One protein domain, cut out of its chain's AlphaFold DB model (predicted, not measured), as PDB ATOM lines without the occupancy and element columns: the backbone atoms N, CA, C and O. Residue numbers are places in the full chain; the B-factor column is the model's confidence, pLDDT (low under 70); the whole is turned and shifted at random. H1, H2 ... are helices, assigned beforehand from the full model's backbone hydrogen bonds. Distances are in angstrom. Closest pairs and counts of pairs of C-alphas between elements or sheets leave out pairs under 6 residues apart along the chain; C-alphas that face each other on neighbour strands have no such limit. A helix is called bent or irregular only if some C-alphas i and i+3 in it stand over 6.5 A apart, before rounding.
ATOM      1  N   PHE A  30     -11.969 -16.549 -33.980       84.38
ATOM      2  CA  PHE A  30     -11.612 -17.957 -33.803       84.38
ATOM      3  C   PHE A  30     -12.663 -18.920 -34.352       84.38
ATOM      4  O   PHE A  30     -12.297 -19.954 -34.904       84.38
ATOM      5  N   ALA A  31     -13.952 -18.597 -34.246       87.94
ATOM      6  CA  ALA A  31     -15.007 -19.416 -34.832       87.94
ATOM      7  C   ALA A  31     -14.876 -19.487 -36.362       87.94
ATOM      8  O   ALA A  31     -14.953 -20.577 -36.931       87.94
ATOM      9  N   PHE A  32     -14.604 -18.354 -37.020       89.88
ATOM     10  CA  PHE A  32     -14.309 -18.330 -38.456       89.88
ATOM     11  C   PHE A  32     -13.025 -19.091 -38.795       89.88
ATOM     12  O   PHE A  32     -13.011 -19.847 -39.763       89.88
ATOM     13  N   LEU A  33     -11.976 -18.944 -37.983       86.75
ATOM     14  CA  LEU A  33     -10.724 -19.673 -38.169       86.75
ATOM     15  C   LEU A  33     -10.939 -21.190 -38.098       86.75
ATOM     16  O   LEU A  33     -10.469 -21.902 -38.977       86.75
ATOM     17  N   ILE A  34     -11.684 -21.690 -37.107       89.81
ATOM     18  CA  ILE A  34     -12.016 -23.120 -37.018       89.81
ATOM     19  C   ILE A  34     -12.826 -23.571 -38.224       89.81
ATOM     20  O   ILE A  34     -12.529 -24.623 -38.777       89.81
ATOM     21  N   ALA A  35     -13.838 -22.804 -38.634       91.81
ATOM     22  CA  ALA A  35     -14.636 -23.161 -39.802       91.81
ATOM     23  C   ALA A  35     -13.757 -23.288 -41.058       91.81
ATOM     24  O   ALA A  35     -13.897 -24.258 -41.798       91.81
ATOM     25  N   GLY A  36     -12.810 -22.362 -41.245       91.25
ATOM     26  CA  GLY A  36     -11.810 -22.421 -42.310       91.25
ATOM     27  C   GLY A  36     -10.900 -23.647 -42.206       91.25
ATOM     28  O   GLY A  36     -10.772 -24.380 -43.177       91.25
ATOM     29  N   LEU A  37     -10.334 -23.920 -41.024       89.31
ATOM     30  CA  LEU A  37      -9.461 -25.081 -40.793       89.31
ATOM     31  C   LEU A  37     -10.182 -26.418 -41.006       89.31
ATOM     32  O   LEU A  37      -9.600 -27.359 -41.532       89.31
ATOM     33  N   VAL A  38     -11.447 -26.520 -40.596       94.25
ATOM     34  CA  VAL A  38     -12.259 -27.727 -40.794       94.25
ATOM     35  C   VAL A  38     -12.598 -27.907 -42.269       94.25
ATOM     36  O   VAL A  38     -12.499 -29.020 -42.779       94.25
ATOM     37  N   TYR A  39     -12.983 -26.829 -42.957       94.25
ATOM     38  CA  TYR A  39     -13.229 -26.864 -44.396       94.25
ATOM     39  C   TYR A  39     -11.984 -27.328 -45.158       94.25
ATOM     40  O   TYR A  39     -12.061 -28.284 -45.925       94.25
ATOM     41  N   ASP A  40     -10.839 -26.712 -44.870       90.50
ATOM     42  CA  ASP A  40      -9.548 -27.047 -45.460       90.50
ATOM     43  C   ASP A  40      -9.120 -28.491 -45.154       90.50
ATOM     44  O   ASP A  40      -8.724 -29.229 -46.052       90.50
ATOM     45  N   PHE A  41      -9.305 -28.959 -43.913       92.44
ATOM     46  CA  PHE A  41      -9.055 -30.355 -43.555       92.44
ATOM     47  C   PHE A  41      -9.870 -31.321 -44.417       92.44
ATOM     48  O   PHE A  41      -9.335 -32.324 -44.890       92.44
ATOM     49  N   PHE A  42     -11.161 -31.046 -44.625       94.88
ATOM     50  CA  PHE A  42     -12.006 -31.901 -45.455       94.88
ATOM     51  C   PHE A  42     -11.651 -31.811 -46.939       94.88
ATOM     52  O   PHE A  42     -11.690 -32.836 -47.621       94.88
ATOM     53  N   ASP A  43     -11.281 -30.635 -47.436       92.12
ATOM     54  CA  ASP A  43     -10.807 -30.468 -48.810       92.12
ATOM     55  C   ASP A  43      -9.516 -31.271 -49.036       92.12
ATOM     56  O   ASP A  43      -9.455 -32.164 -49.887       92.12
ATOM     57  N   ALA A  44      -8.531 -31.095 -48.152       90.19
ATOM     58  CA  ALA A  44      -7.298 -31.864 -48.155       90.19
ATOM     59  C   ALA A  44      -7.561 -33.369 -48.014       90.19
ATOM     60  O   ALA A  44      -6.975 -34.166 -48.748       90.19
ATOM     61  N   TYR A  45      -8.470 -33.792 -47.130       92.62
ATOM     62  CA  TYR A  45      -8.819 -35.200 -46.938       92.62
ATOM     63  C   TYR A  45      -9.368 -35.840 -48.219       92.62
ATOM     64  O   TYR A  45      -8.945 -36.946 -48.564       92.62
ATOM     65  N   ASN A  46     -10.229 -35.135 -48.958       91.19
ATOM     66  CA  ASN A  46     -10.837 -35.625 -50.199       91.19
ATOM     67  C   ASN A  46      -9.952 -35.443 -51.449       91.19
ATOM     68  O   ASN A  46     -10.216 -36.067 -52.475       91.19
ATOM     69  N   SER A  47      -8.900 -34.628 -51.372       87.88
ATOM     70  CA  SER A  47      -7.952 -34.390 -52.470       87.88
ATOM     71  C   SER A  47      -6.920 -35.517 -52.662       87.88
ATOM     72  O   SER A  47      -6.839 -36.461 -51.875       87.88
ATOM     73  N   LEU A  48      -6.066 -35.420 -53.683       87.69
ATOM     74  CA  LEU A  48      -4.931 -36.333 -53.890       87.69
ATOM     75  C   LEU A  48      -3.621 -35.776 -53.322       87.69
ATOM     76  O   LEU A  48      -3.499 -34.584 -53.062       87.69
ATOM     77  N   GLY A  49      -2.626 -36.648 -53.134       85.81
ATOM     78  CA  GLY A  49      -1.299 -36.273 -52.644       85.81
ATOM     79  C   GLY A  49      -0.432 -35.623 -53.728       85.81
ATOM     80  O   GLY A  49      -0.060 -36.317 -54.669       85.81
ATOM     81  N   CYS A  50      -0.022 -34.354 -53.588       81.94
ATOM     82  CA  CYS A  50       0.825 -33.693 -54.607       81.94
ATOM     83  C   CYS A  50       2.202 -34.350 -54.795       81.94
ATOM     84  O   CYS A  50       2.825 -34.220 -55.845       81.94
ATOM     85  N   ARG A  51       2.700 -35.042 -53.768       77.38
ATOM     86  CA  ARG A  51       3.999 -35.727 -53.798       77.38
ATOM     87  C   ARG A  51       3.915 -37.175 -54.267       77.38
ATOM     88  O   ARG A  51       4.923 -37.873 -54.213       77.38
ATOM     89  N   ASP A  52       2.744 -37.639 -54.703       75.12
ATOM     90  CA  ASP A  52       2.631 -38.958 -55.314       75.12
ATOM     91  C   ASP A  52       3.228 -38.914 -56.736       75.12
ATOM     92  O   ASP A  52       2.677 -38.238 -57.613       75.12
ATOM     93  N   PRO A  53       4.338 -39.631 -57.004       70.00
ATOM     94  CA  PRO A  53       5.000 -39.616 -58.306       70.00
ATOM     95  C   PRO A  53       4.128 -40.167 -59.443       70.00
ATOM     96  O   PRO A  53       4.487 -40.015 -60.608       70.00
ATOM     97  N   ARG A  54       2.995 -40.813 -59.132       69.69
ATOM     98  CA  ARG A  54       2.058 -41.352 -60.127       69.69
ATOM     99  C   ARG A  54       1.010 -40.337 -60.595       69.69
ATOM    100  O   ARG A  54       0.311 -40.620 -61.564       69.69
ATOM    101  N   LEU A  55       0.861 -39.196 -59.913       66.12
ATOM    102  CA  LEU A  55      -0.288 -38.282 -60.061       66.12
ATOM    103  C   LEU A  55       0.113 -36.792 -60.131       66.12
ATOM    104  O   LEU A  55      -0.728 -35.908 -59.977       66.12
ATOM    105  N   THR A  56       1.385 -36.513 -60.418       58.53
ATOM    106  CA  THR A  56       2.139 -35.251 -60.240       58.53
ATOM    107  C   THR A  56       1.665 -34.012 -61.019       58.53
ATOM    108  O   THR A  56       2.329 -32.981 -60.981       58.53
ATOM    109  N   THR A  57       0.521 -34.062 -61.706       59.53
ATOM    110  CA  THR A  57       0.040 -32.965 -62.576       59.53
ATOM    111  C   THR A  57      -1.433 -32.610 -62.365       59.53
ATOM    112  O   THR A  57      -2.085 -32.097 -63.270       59.53
ATOM    113  N   GLN A  58      -1.990 -32.896 -61.185       62.62
ATOM    114  CA  GLN A  58      -3.381 -32.549 -60.890       62.62
ATOM    115  C   GLN A  58      -3.501 -31.246 -60.099       62.62
ATOM    116  O   GLN A  58      -2.935 -31.095 -59.019       62.62
ATOM    117  N   SER A  59      -4.281 -30.310 -60.643       68.25
ATOM    118  CA  SER A  59      -4.773 -29.138 -59.918       68.25
ATOM    119  C   SER A  59      -5.690 -29.588 -58.776       68.25
ATOM    120  O   SER A  59      -6.595 -30.387 -59.017       68.25
ATOM    121  N   GLY A  60      -5.488 -29.063 -57.565       76.50
ATOM    122  CA  GLY A  60      -6.292 -29.425 -56.388       76.50
ATOM    123  C   GLY A  60      -5.763 -30.625 -55.599       76.50
ATOM    124  O   GLY A  60      -6.542 -31.346 -54.985       76.50
ATOM    125  N   CYS A  61      -4.454 -30.876 -55.637       81.94
ATOM    126  CA  CYS A  61      -3.792 -31.819 -54.738       81.94
ATOM    127  C   CYS A  61      -3.332 -31.112 -53.448       81.94
ATOM    128  O   CYS A  61      -3.126 -29.902 -53.449       81.94
ATOM    129  N   TYR A  62      -3.124 -31.869 -52.369       84.56
ATOM    130  CA  TYR A  62      -2.524 -31.401 -51.113       84.56
ATOM    131  C   TYR A  62      -1.358 -32.307 -50.693       84.56
ATOM    132  O   TYR A  62      -1.351 -33.498 -51.011       84.56
ATOM    133  N   PRO A  63      -0.372 -31.811 -49.931       84.38
ATOM    134  CA  PRO A  63      -0.092 -30.403 -49.650       84.38
ATOM    135  C   PRO A  63       0.566 -29.724 -50.864       84.38
ATOM    136  O   PRO A  63       1.327 -30.365 -51.590       84.38
ATOM    137  N   TRP A  64       0.309 -28.432 -51.062       76.88
ATOM    138  CA  TRP A  64       0.773 -27.613 -52.192       76.88
ATOM    139  C   TRP A  64       2.276 -27.333 -52.098       76.88
ATOM    140  O   TRP A  64       2.911 -27.002 -53.092       76.88
ATOM    141  N   GLY A  65       2.851 -27.556 -50.911       65.44
ATOM    142  CA  GLY A  65       4.283 -27.626 -50.669       65.44
ATOM    143  C   GLY A  65       4.966 -26.266 -50.739       65.44
ATOM    144  O   GLY A  65       5.263 -25.764 -51.814       65.44
ATOM    145  N   GLY A  66       5.297 -25.698 -49.578       62.38
ATOM    146  CA  GLY A  66       6.158 -24.521 -49.498       62.38
ATOM    147  C   GLY A  66       5.519 -23.215 -49.968       62.38
ATOM    148  O   GLY A  66       6.169 -22.195 -49.865       62.38
ATOM    149  N   THR A  67       4.267 -23.211 -50.420       66.19
ATOM    150  CA  THR A  67       3.473 -21.988 -50.654       66.19
ATOM    151  C   THR A  67       2.337 -21.836 -49.638       66.19
ATOM    152  O   THR A  67       1.462 -20.987 -49.787       66.19
ATOM    153  N   GLU A  68       2.301 -22.713 -48.635       66.31
ATOM    154  CA  GLU A  68       1.295 -22.741 -47.582       66.31
ATOM    155  C   GLU A  68       1.824 -22.017 -46.333       66.31
ATOM    156  O   GLU A  68       3.000 -22.130 -45.974       66.31
ATOM    157  N   GLY A  69       0.936 -21.296 -45.648       64.25
ATOM    158  CA  GLY A  69       1.232 -20.615 -44.390       64.25
ATOM    159  C   GLY A  69       1.372 -19.091 -44.500       64.25
ATOM    160  O   GLY A  69       1.305 -18.513 -45.581       64.25
ATOM    161  N   PRO A  70       1.527 -18.406 -43.352       59.81
ATOM    162  CA  PRO A  70       1.605 -16.943 -43.292       59.81
ATOM    163  C   PRO A  70       2.894 -16.366 -43.899       59.81
ATOM    164  O   PRO A  70       2.965 -15.163 -44.147       59.81
ATOM    165  N   LEU A  71       3.908 -17.205 -44.115       65.12
ATOM    166  CA  LEU A  71       5.143 -16.871 -44.812       65.12
ATOM    167  C   LEU A  71       5.384 -17.936 -45.880       65.12
ATOM    168  O   LEU A  71       5.157 -19.120 -45.630       65.12
ATOM    169  N   ASP A  72       5.860 -17.508 -47.046       60.19
ATOM    170  CA  ASP A  72       6.230 -18.415 -48.129       60.19
ATOM    171  C   ASP A  72       7.294 -19.402 -47.621       60.19
ATOM    172  O   ASP A  72       8.275 -19.017 -46.982       60.19
ATOM    173  N   GLY A  73       7.058 -20.690 -47.822       63.62
ATOM    174  CA  GLY A  73       7.912 -21.773 -47.339       63.62
ATOM    175  C   GLY A  73       7.690 -22.198 -45.887       63.62
ATOM    176  O   GLY A  73       8.282 -23.200 -45.486       63.62
ATOM    177  N   ALA A  74       6.856 -21.500 -45.103       63.56
ATOM    178  CA  ALA A  74       6.672 -21.821 -43.684       63.56
ATOM    179  C   ALA A  74       6.056 -23.202 -43.478       63.56
ATOM    180  O   ALA A  74       6.461 -23.928 -42.570       63.56
ATOM    181  N   TRP A  75       5.094 -23.589 -44.316       70.00
ATOM    182  CA  TRP A  75       4.491 -24.911 -44.243       70.00
ATOM    183  C   TRP A  75       4.965 -25.776 -45.408       70.00
ATOM    184  O   TRP A  75       4.542 -25.657 -46.560       70.00
ATOM    185  N   ASN A  76       5.904 -26.666 -45.091       76.44
ATOM    186  CA  ASN A  76       6.480 -27.616 -46.031       76.44
ATOM    187  C   ASN A  76       6.230 -29.048 -45.553       76.44
ATOM    188  O   ASN A  76       7.088 -29.699 -44.955       76.44
ATOM    189  N   TYR A  77       5.025 -29.545 -45.806       79.00
ATOM    190  CA  TYR A  77       4.642 -30.889 -45.394       79.00
ATOM    191  C   TYR A  77       5.236 -31.950 -46.318       79.00
ATOM    192  O   TYR A  77       5.093 -31.894 -47.543       79.00
ATOM    193  N   MET A  78       5.882 -32.958 -45.722       79.50
ATOM    194  CA  MET A  78       6.527 -34.030 -46.481       79.50
ATOM    195  C   MET A  78       5.563 -35.012 -47.146       79.50
ATOM    196  O   MET A  78       5.920 -35.643 -48.139       79.50
ATOM    197  N   SER A  79       4.348 -35.131 -46.619       84.75
ATOM    198  CA  SER A  79       3.304 -36.014 -47.127       84.75
ATOM    199  C   SER A  79       1.921 -35.454 -46.789       84.75
ATOM    200  O   SER A  79       1.772 -34.639 -45.876       84.75
ATOM    201  N   LYS A  80       0.890 -35.927 -47.499       86.88
ATOM    202  CA  LYS A  80      -0.514 -35.617 -47.181       86.88
ATOM    203  C   LYS A  80      -0.913 -36.121 -45.793       86.88
ATOM    204  O   LYS A  80      -1.676 -35.467 -45.094       86.88
ATOM    205  N   GLU A  81      -0.391 -37.269 -45.371       88.44
ATOM    206  CA  GLU A  81      -0.659 -37.787 -44.027       88.44
ATOM    207  C   GLU A  81      -0.151 -36.825 -42.948       88.44
ATOM    208  O   GLU A  81      -0.865 -36.550 -41.984       88.44
ATOM    209  N   LEU A  82       1.055 -36.278 -43.136       86.38
ATOM    210  CA  LEU A  82       1.619 -35.303 -42.213       86.38
ATOM    211  C   LEU A  82       0.748 -34.044 -42.145       86.38
ATOM    212  O   LEU A  82       0.424 -33.619 -41.042       86.38
ATOM    213  N   TYR A  83       0.303 -33.531 -43.300       87.81
ATOM    214  CA  TYR A  83      -0.634 -32.404 -43.393       87.81
ATOM    215  C   TYR A  83      -1.914 -32.642 -42.582       87.81
ATOM    216  O   TYR A  83      -2.323 -31.818 -41.772       87.81
ATOM    217  N   LEU A  84      -2.552 -33.803 -42.751       90.69
ATOM    218  CA  LEU A  84      -3.800 -34.105 -42.047       90.69
ATOM    219  C   LEU A  84      -3.594 -34.189 -40.529       90.69
ATOM    220  O   LEU A  84      -4.419 -33.685 -39.767       90.69
ATOM    221  N   LYS A  85      -2.485 -34.787 -40.077       89.25
ATOM    222  CA  LYS A  85      -2.138 -34.850 -38.649       89.25
ATOM    223  C   LYS A  85      -1.908 -33.457 -38.066       89.25
ATOM    224  O   LYS A  85      -2.414 -33.160 -36.985       89.25
ATOM    225  N   THR A  86      -1.179 -32.601 -38.777       85.62
ATOM    226  CA  THR A  86      -0.907 -31.229 -38.335       85.62
ATOM    227  C   THR A  86      -2.186 -30.403 -38.304       85.62
ATOM    228  O   THR A  86      -2.444 -29.759 -37.292       85.62
ATOM    229  N   SER A  87      -3.054 -30.522 -39.313       88.00
ATOM    230  CA  SER A  87      -4.352 -29.837 -39.343       88.00
ATOM    231  C   SER A  87      -5.261 -30.245 -38.178       88.00
ATOM    232  O   SER A  87      -5.931 -29.391 -37.598       88.00
ATOM    233  N   ILE A  88      -5.250 -31.518 -37.756       90.00
ATOM    234  CA  ILE A  88      -5.982 -31.959 -36.555       90.00
ATOM    235  C   ILE A  88      -5.450 -31.260 -35.297       90.00
ATOM    236  O   ILE A  88      -6.243 -30.757 -34.498       90.00
ATOM    237  N   LEU A  89      -4.128 -31.194 -35.113       86.25
ATOM    238  CA  LEU A  89      -3.535 -30.499 -33.965       86.25
ATOM    239  C   LEU A  89      -3.851 -29.002 -33.982       86.25
ATOM    240  O   LEU A  89      -4.197 -28.438 -32.942       86.25
ATOM    241  N   SER A  90      -3.811 -28.374 -35.158       84.19
ATOM    242  CA  SER A  90      -4.222 -26.988 -35.358       84.19
ATOM    243  C   SER A  90      -5.672 -26.770 -34.926       84.19
ATOM    244  O   SER A  90      -5.930 -25.907 -34.087       84.19
ATOM    245  N   ILE A  91      -6.614 -27.594 -35.396       88.88
ATOM    246  CA  ILE A  91      -8.033 -27.521 -35.005       88.88
ATOM    247  C   ILE A  91      -8.195 -27.689 -33.487       88.88
ATOM    248  O   ILE A  91      -8.870 -26.879 -32.845       88.88
ATOM    249  N   LEU A  92      -7.552 -28.699 -32.891       87.81
ATOM    250  CA  LEU A  92      -7.620 -28.948 -31.447       87.81
ATOM    251  C   LEU A  92      -7.067 -27.773 -30.633       87.81
ATOM    252  O   LEU A  92      -7.672 -27.383 -29.634       87.81
ATOM    253  N   SER A  93      -5.961 -27.168 -31.073       82.94
ATOM    254  CA  SER A  93      -5.363 -26.012 -30.399       82.94
ATOM    255  C   SER A  93      -6.314 -24.810 -30.377       82.94
ATOM    256  O   SER A  93      -6.509 -24.190 -29.329       82.94
ATOM    257  N   VAL A  94      -6.994 -24.525 -31.493       83.88
ATOM    258  CA  VAL A  94      -7.951 -23.415 -31.574       83.88
ATOM    259  C   VAL A  94      -9.219 -23.725 -30.768       83.88
ATOM    260  O   VAL A  94      -9.753 -22.833 -30.109       83.88
ATOM    261  N   LEU A  95      -9.676 -24.982 -30.718       87.06
ATOM    262  CA  LEU A  95     -10.794 -25.388 -29.852       87.06
ATOM    263  C   LEU A  95     -10.490 -25.160 -28.366       87.06
ATOM    264  O   LEU A  95     -11.320 -24.605 -27.639       87.06
ATOM    265  N   ILE A  96      -9.287 -25.535 -27.919       82.94
ATOM    266  CA  ILE A  96      -8.824 -25.254 -26.553       82.94
ATOM    267  C   ILE A  96      -8.853 -23.741 -26.299       82.94
ATOM    268  O   ILE A  96      -9.336 -23.303 -25.252       82.94
ATOM    269  N   MET A  97      -8.452 -22.928 -27.276       78.06
ATOM    270  CA  MET A  97      -8.477 -21.469 -27.160       78.06
ATOM    271  C   MET A  97      -9.861 -20.853 -27.068       78.06
ATOM    272  O   MET A  97     -10.088 -19.969 -26.239       78.06
ATOM    273  N   ILE A  98     -10.802 -21.339 -27.872       83.00
ATOM    274  CA  ILE A  98     -12.205 -20.944 -27.768       83.00
ATOM    275  C   ILE A  98     -12.728 -21.258 -26.366       83.00
ATOM    276  O   ILE A  98     -13.410 -20.429 -25.770       83.00
ATOM    277  N   SER A  99     -12.346 -22.405 -25.797       80.44
ATOM    278  CA  SER A  99     -12.775 -22.824 -24.459       80.44
ATOM    279  C   SER A  99     -12.125 -22.034 -23.305       80.44
ATOM    280  O   SER A  99     -12.738 -21.871 -22.245       80.44
ATOM    281  N   ALA A 100     -10.919 -21.488 -23.503       76.94
ATOM    282  CA  ALA A 100     -10.105 -20.870 -22.456       76.94
ATOM    283  C   ALA A 100     -10.804 -19.754 -21.645       76.94
ATOM    284  O   ALA A 100     -10.765 -19.827 -20.411       76.94
ATOM    285  N   PRO A 101     -11.478 -18.750 -22.245       70.81
ATOM    286  CA  PRO A 101     -12.152 -17.695 -21.476       70.81
ATOM    287  C   PRO A 101     -13.386 -18.181 -20.703       70.81
ATOM    288  O   PRO A 101     -13.823 -17.513 -19.767       70.81
ATOM    289  N   PHE A 102     -13.944 -19.344 -21.054       73.62
ATOM    290  CA  PHE A 102     -15.060 -19.938 -20.316       73.62
ATOM    291  C   PHE A 102     -14.593 -20.745 -19.099       73.62
ATOM    292  O   PHE A 102     -15.332 -20.848 -18.117       73.62
ATOM    293  N   LEU A 103     -13.384 -21.311 -19.167       74.19
ATOM    294  CA  LEU A 103     -12.803 -22.165 -18.126       74.19
ATOM    295  C   LEU A 103     -11.931 -21.384 -17.140       74.19
ATOM    296  O   LEU A 103     -11.911 -21.686 -15.948       74.19
ATOM    297  N   THR A 104     -11.215 -20.369 -17.620       71.38
ATOM    298  CA  THR A 104     -10.254 -19.619 -16.813       71.38
ATOM    299  C   THR A 104     -10.829 -18.274 -16.378       71.38
ATOM    300  O   THR A 104     -11.479 -17.558 -17.135       71.38
ATOM    301  N   ARG A 105     -10.613 -17.911 -15.108       66.81
ATOM    302  CA  ARG A 105     -11.109 -16.638 -14.555       66.81
ATOM    303  C   ARG A 105     -10.219 -15.445 -14.905       66.81
ATOM    304  O   ARG A 105     -10.650 -14.308 -14.730       66.81
ATOM    305  N   THR A 106      -9.009 -15.689 -15.396       69.19
ATOM    306  CA  THR A 106      -7.965 -14.679 -15.599       69.19
ATOM    307  C   THR A 106      -7.931 -14.231 -17.067       69.19
ATOM    308  O   THR A 106      -7.817 -15.081 -17.944       69.19
ATOM    309  N   PRO A 107      -7.980 -12.918 -17.369       66.00
ATOM    310  CA  PRO A 107      -8.025 -12.418 -18.752       66.00
ATOM    311  C   PRO A 107      -6.724 -12.649 -19.542       66.00
ATOM    312  O   PRO A 107      -6.708 -12.522 -20.761       66.00
ATOM    313  N   TRP A 108      -5.629 -12.997 -18.861       67.88
ATOM    314  CA  TRP A 108      -4.304 -13.177 -19.458       67.88
ATOM    315  C   TRP A 108      -4.146 -14.464 -20.275       67.88
ATOM    316  O   TRP A 108      -3.261 -14.537 -21.121       67.88
ATOM    317  N   TYR A 109      -5.008 -15.466 -20.090       69.44
ATOM    318  CA  TYR A 109      -4.895 -16.726 -20.834       69.44
ATOM    319  C   TYR A 109      -5.275 -16.594 -22.306       69.44
ATOM    320  O   TYR A 109      -4.751 -17.315 -23.150       69.44
ATOM    321  N   THR A 110      -6.146 -15.642 -22.628       68.00
ATOM    322  CA  THR A 110      -6.579 -15.381 -23.998       68.00
ATOM    323  C   THR A 110      -5.428 -14.899 -24.897       68.00
ATOM    324  O   THR A 110      -5.216 -15.532 -25.930       68.00
ATOM    325  N   PRO A 111      -4.630 -13.869 -24.536       68.81
ATOM    326  CA  PRO A 111      -3.458 -13.476 -25.321       68.81
ATOM    327  C   PRO A 111      -2.312 -14.500 -25.261       68.81
ATOM    328  O   PRO A 111      -1.679 -14.736 -26.286       68.81
ATOM    329  N   ILE A 112      -2.067 -15.146 -24.111       72.00
ATOM    330  CA  ILE A 112      -1.043 -16.207 -23.996       72.00
ATOM    331  C   ILE A 112      -1.337 -17.328 -24.985       72.00
ATOM    332  O   ILE A 112      -0.468 -17.767 -25.731       72.00
ATOM    333  N   GLY A 113      -2.584 -17.770 -25.012       68.50
ATOM    334  CA  GLY A 113      -2.978 -18.845 -25.882       68.50
ATOM    335  C   GLY A 113      -3.064 -18.440 -27.363       68.50
ATOM    336  O   GLY A 113      -2.827 -19.268 -28.233       68.50
ATOM    337  N   LEU A 114      -3.283 -17.156 -27.667       68.19
ATOM    338  CA  LEU A 114      -3.103 -16.589 -29.011       68.19
ATOM    339  C   LEU A 114      -1.647 -16.728 -29.476       68.19
ATOM    340  O   LEU A 114      -1.391 -17.173 -30.592       68.19
ATOM    341  N   GLY A 115      -0.700 -16.412 -28.587       73.31
ATOM    342  CA  GLY A 115       0.727 -16.628 -28.814       73.31
ATOM    343  C   GLY A 115       1.068 -18.106 -28.998       73.31
ATOM    344  O   GLY A 115       1.824 -18.449 -29.901       73.31
ATOM    345  N   MET A 116       0.455 -18.993 -28.208       70.12
ATOM    346  CA  MET A 116       0.616 -20.439 -28.379       70.12
ATOM    347  C   MET A 116       0.061 -20.916 -29.719       70.12
ATOM    348  O   MET A 116       0.744 -21.660 -30.401       70.12
ATOM    349  N   VAL A 117      -1.123 -20.477 -30.147       68.69
ATOM    350  CA  VAL A 117      -1.688 -20.842 -31.459       68.69
ATOM    351  C   VAL A 117      -0.806 -20.349 -32.595       68.69
ATOM    352  O   VAL A 117      -0.586 -21.093 -33.544       68.69
ATOM    353  N   TYR A 118      -0.278 -19.128 -32.506       70.69
ATOM    354  CA  TYR A 118       0.666 -18.613 -33.494       70.69
ATOM    355  C   TYR A 118       1.949 -19.456 -33.541       70.69
ATOM    356  O   TYR A 118       2.384 -19.859 -34.615       70.69
ATOM    357  N   PHE A 119       2.512 -19.790 -32.378       71.00
ATOM    358  CA  PHE A 119       3.719 -20.605 -32.268       71.00
ATOM    359  C   PHE A 119       3.495 -22.046 -32.752       71.00
ATOM    360  O   PHE A 119       4.225 -22.540 -33.606       71.00
ATOM    361  N   PHE A 120       2.452 -22.718 -32.264       68.06
ATOM    362  CA  PHE A 120       2.140 -24.092 -32.641       68.06
ATOM    363  C   PHE A 120       1.739 -24.200 -34.104       68.06
ATOM    364  O   PHE A 120       2.216 -25.116 -34.751       68.06
ATOM    365  N   ASN A 121       0.942 -23.282 -34.663       66.69
ATOM    366  CA  ASN A 121       0.631 -23.321 -36.096       66.69
ATOM    367  C   ASN A 121       1.820 -22.926 -36.973       66.69
ATOM    368  O   ASN A 121       1.931 -23.428 -38.086       66.69
ATOM    369  N   GLY A 122       2.720 -22.065 -36.496       65.88
ATOM    370  CA  GLY A 122       3.951 -21.737 -37.214       65.88
ATOM    371  C   GLY A 122       4.873 -22.947 -37.373       65.88
ATOM    372  O   GLY A 122       5.440 -23.139 -38.441       65.88
ATOM    373  N   TYR A 123       4.957 -23.791 -36.341       65.88
ATOM    374  CA  TYR A 123       5.899 -24.914 -36.278       65.88
ATOM    375  C   TYR A 123       5.229 -26.298 -36.281       65.88
ATOM    376  O   TYR A 123       5.896 -27.300 -36.033       65.88
ATOM    377  N   ALA A 124       3.916 -26.393 -36.527       65.06
ATOM    378  CA  ALA A 124       3.137 -27.628 -36.351       65.06
ATOM    379  C   ALA A 124       3.752 -28.813 -37.101       65.06
ATOM    380  O   ALA A 124       3.855 -29.910 -36.553       65.06
ATOM    381  N   ALA A 125       4.199 -28.572 -38.335       61.12
ATOM    382  CA  ALA A 125       4.862 -29.566 -39.167       61.12
ATOM    383  C   ALA A 125       6.122 -30.138 -38.502       61.12
ATOM    384  O   ALA A 125       6.303 -31.353 -38.477       61.12
ATOM    385  N   GLU A 126       6.958 -29.280 -37.918       69.06
ATOM    386  CA  GLU A 126       8.207 -29.672 -37.259       69.06
ATOM    387  C   GLU A 126       7.939 -30.483 -35.983       69.06
ATOM    388  O   GLU A 126       8.579 -31.508 -35.751       69.06
ATOM    389  N   TRP A 127       6.937 -30.081 -35.192       63.59
ATOM    390  CA  TRP A 127       6.534 -30.807 -33.983       63.59
ATOM    391  C   TRP A 127       6.001 -32.205 -34.288       63.59
ATOM    392  O   TRP A 127       6.339 -33.154 -33.585       63.59
ATOM    393  N   VAL A 128       5.172 -32.349 -35.327       66.94
ATOM    394  CA  VAL A 128       4.618 -33.660 -35.690       66.94
ATOM    395  C   VAL A 128       5.711 -34.588 -36.206       66.94
ATOM    396  O   VAL A 128       5.712 -35.755 -35.831       66.94
ATOM    397  N   VAL A 129       6.671 -34.090 -36.988       67.19
ATOM    398  CA  VAL A 129       7.824 -34.901 -37.417       67.19
ATOM    399  C   VAL A 129       8.697 -35.321 -36.229       67.19
ATOM    400  O   VAL A 129       9.253 -36.406 -36.246       67.19
ATOM    401  N   GLY A 130       8.803 -34.509 -35.174       63.56
ATOM    402  CA  GLY A 130       9.543 -34.887 -33.964       63.56
ATOM    403  C   GLY A 130       8.843 -35.918 -33.066       63.56
ATOM    404  O   GLY A 130       9.483 -36.482 -32.180       63.56
ATOM    405  N   LEU A 131       7.539 -36.150 -33.253       64.12
ATOM    406  CA  LEU A 131       6.725 -37.051 -32.425       64.12
ATOM    407  C   LEU A 131       6.568 -38.465 -33.011       64.12
ATOM    408  O   LEU A 131       6.079 -39.346 -32.298       64.12
ATOM    409  N   PHE A 132       6.951 -38.683 -34.272       55.50
ATOM    410  CA  PHE A 132       6.781 -39.941 -35.011       55.50
ATOM    411  C   PHE A 132       8.056 -40.320 -35.761       55.50
ATOM    412  O   PHE A 132       8.308 -41.540 -35.873       55.50
TER     413      PHE A 132
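This is residues 30 to 132 of the 132 residues of an uncharacterized protein of Methylobacterium sp. DB0501 (UniProt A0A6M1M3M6). Three helices run up and down side by side, H2 between H1 and H3, with a large loop of residues 47 to 79 at the end where H1 stops and H2 starts. At the opposite end residues 102 to 108 stick out, and H3 has a kink of 70 degrees near residue 123 that turns its last residues aside. The printed part has 103 residues with three named helices, H1, H2 and H3 along the chain, and no named strand, an all helix class. It is only just compact, close to loose, with a radius of gyration of the C-alphas of 15.1 A, in a rod of 53 by 25 by 25 A.

Start with the longest helix, H2, residues 80 to 103, which is irregular: C-alphas 98 and 101 are 7.1 A apart. H1, residues 30 to 46, touches it, and their closest C-alphas, Ile 34 and Ile 91, are 6.3 A apart. These two form a helical hairpin at a shallow tilt of 21 degrees, opposite ways. H3, residues 109 to 131, also touches H2; look at Thr 86 and Ala 124, their closest C-alphas, 5.8 A apart. H2 and H3 are another helical hairpin, at a shallow tilt of 21 degrees, opposite ways. H3 is irregular too, with C-alphas 122 and 125 8.1 A apart. H1 and H3 are apart. Every O i to N i+4 pair is within hydrogen-bond range in H1, against 18 of 20 in H2 and 17 of 19 in H3.

Find C-alpha 80 at (-0.514, -35.617, -47.181); from there H2 runs 34.3 A to C-alpha 103. H1 begins at C-alpha 30, (-11.612, -17.957, -33.803), and is 24.1 A long. H3 spans 26.1 A and ends at C-alpha 131, (6.725, -37.051, -32.425).

The C-alphas farthest apart are Arg 54 and Arg 105, 53.5 A. The link from H1 to H2 is long, and in it residues 48 to 49 pair with 61 to 62, parallel; the link from H2 to H3 is tight. The printed part has no cut, and its mean pLDDT is 76.6, with low confidence for instance at residues 65 to 74 and 120 to 132.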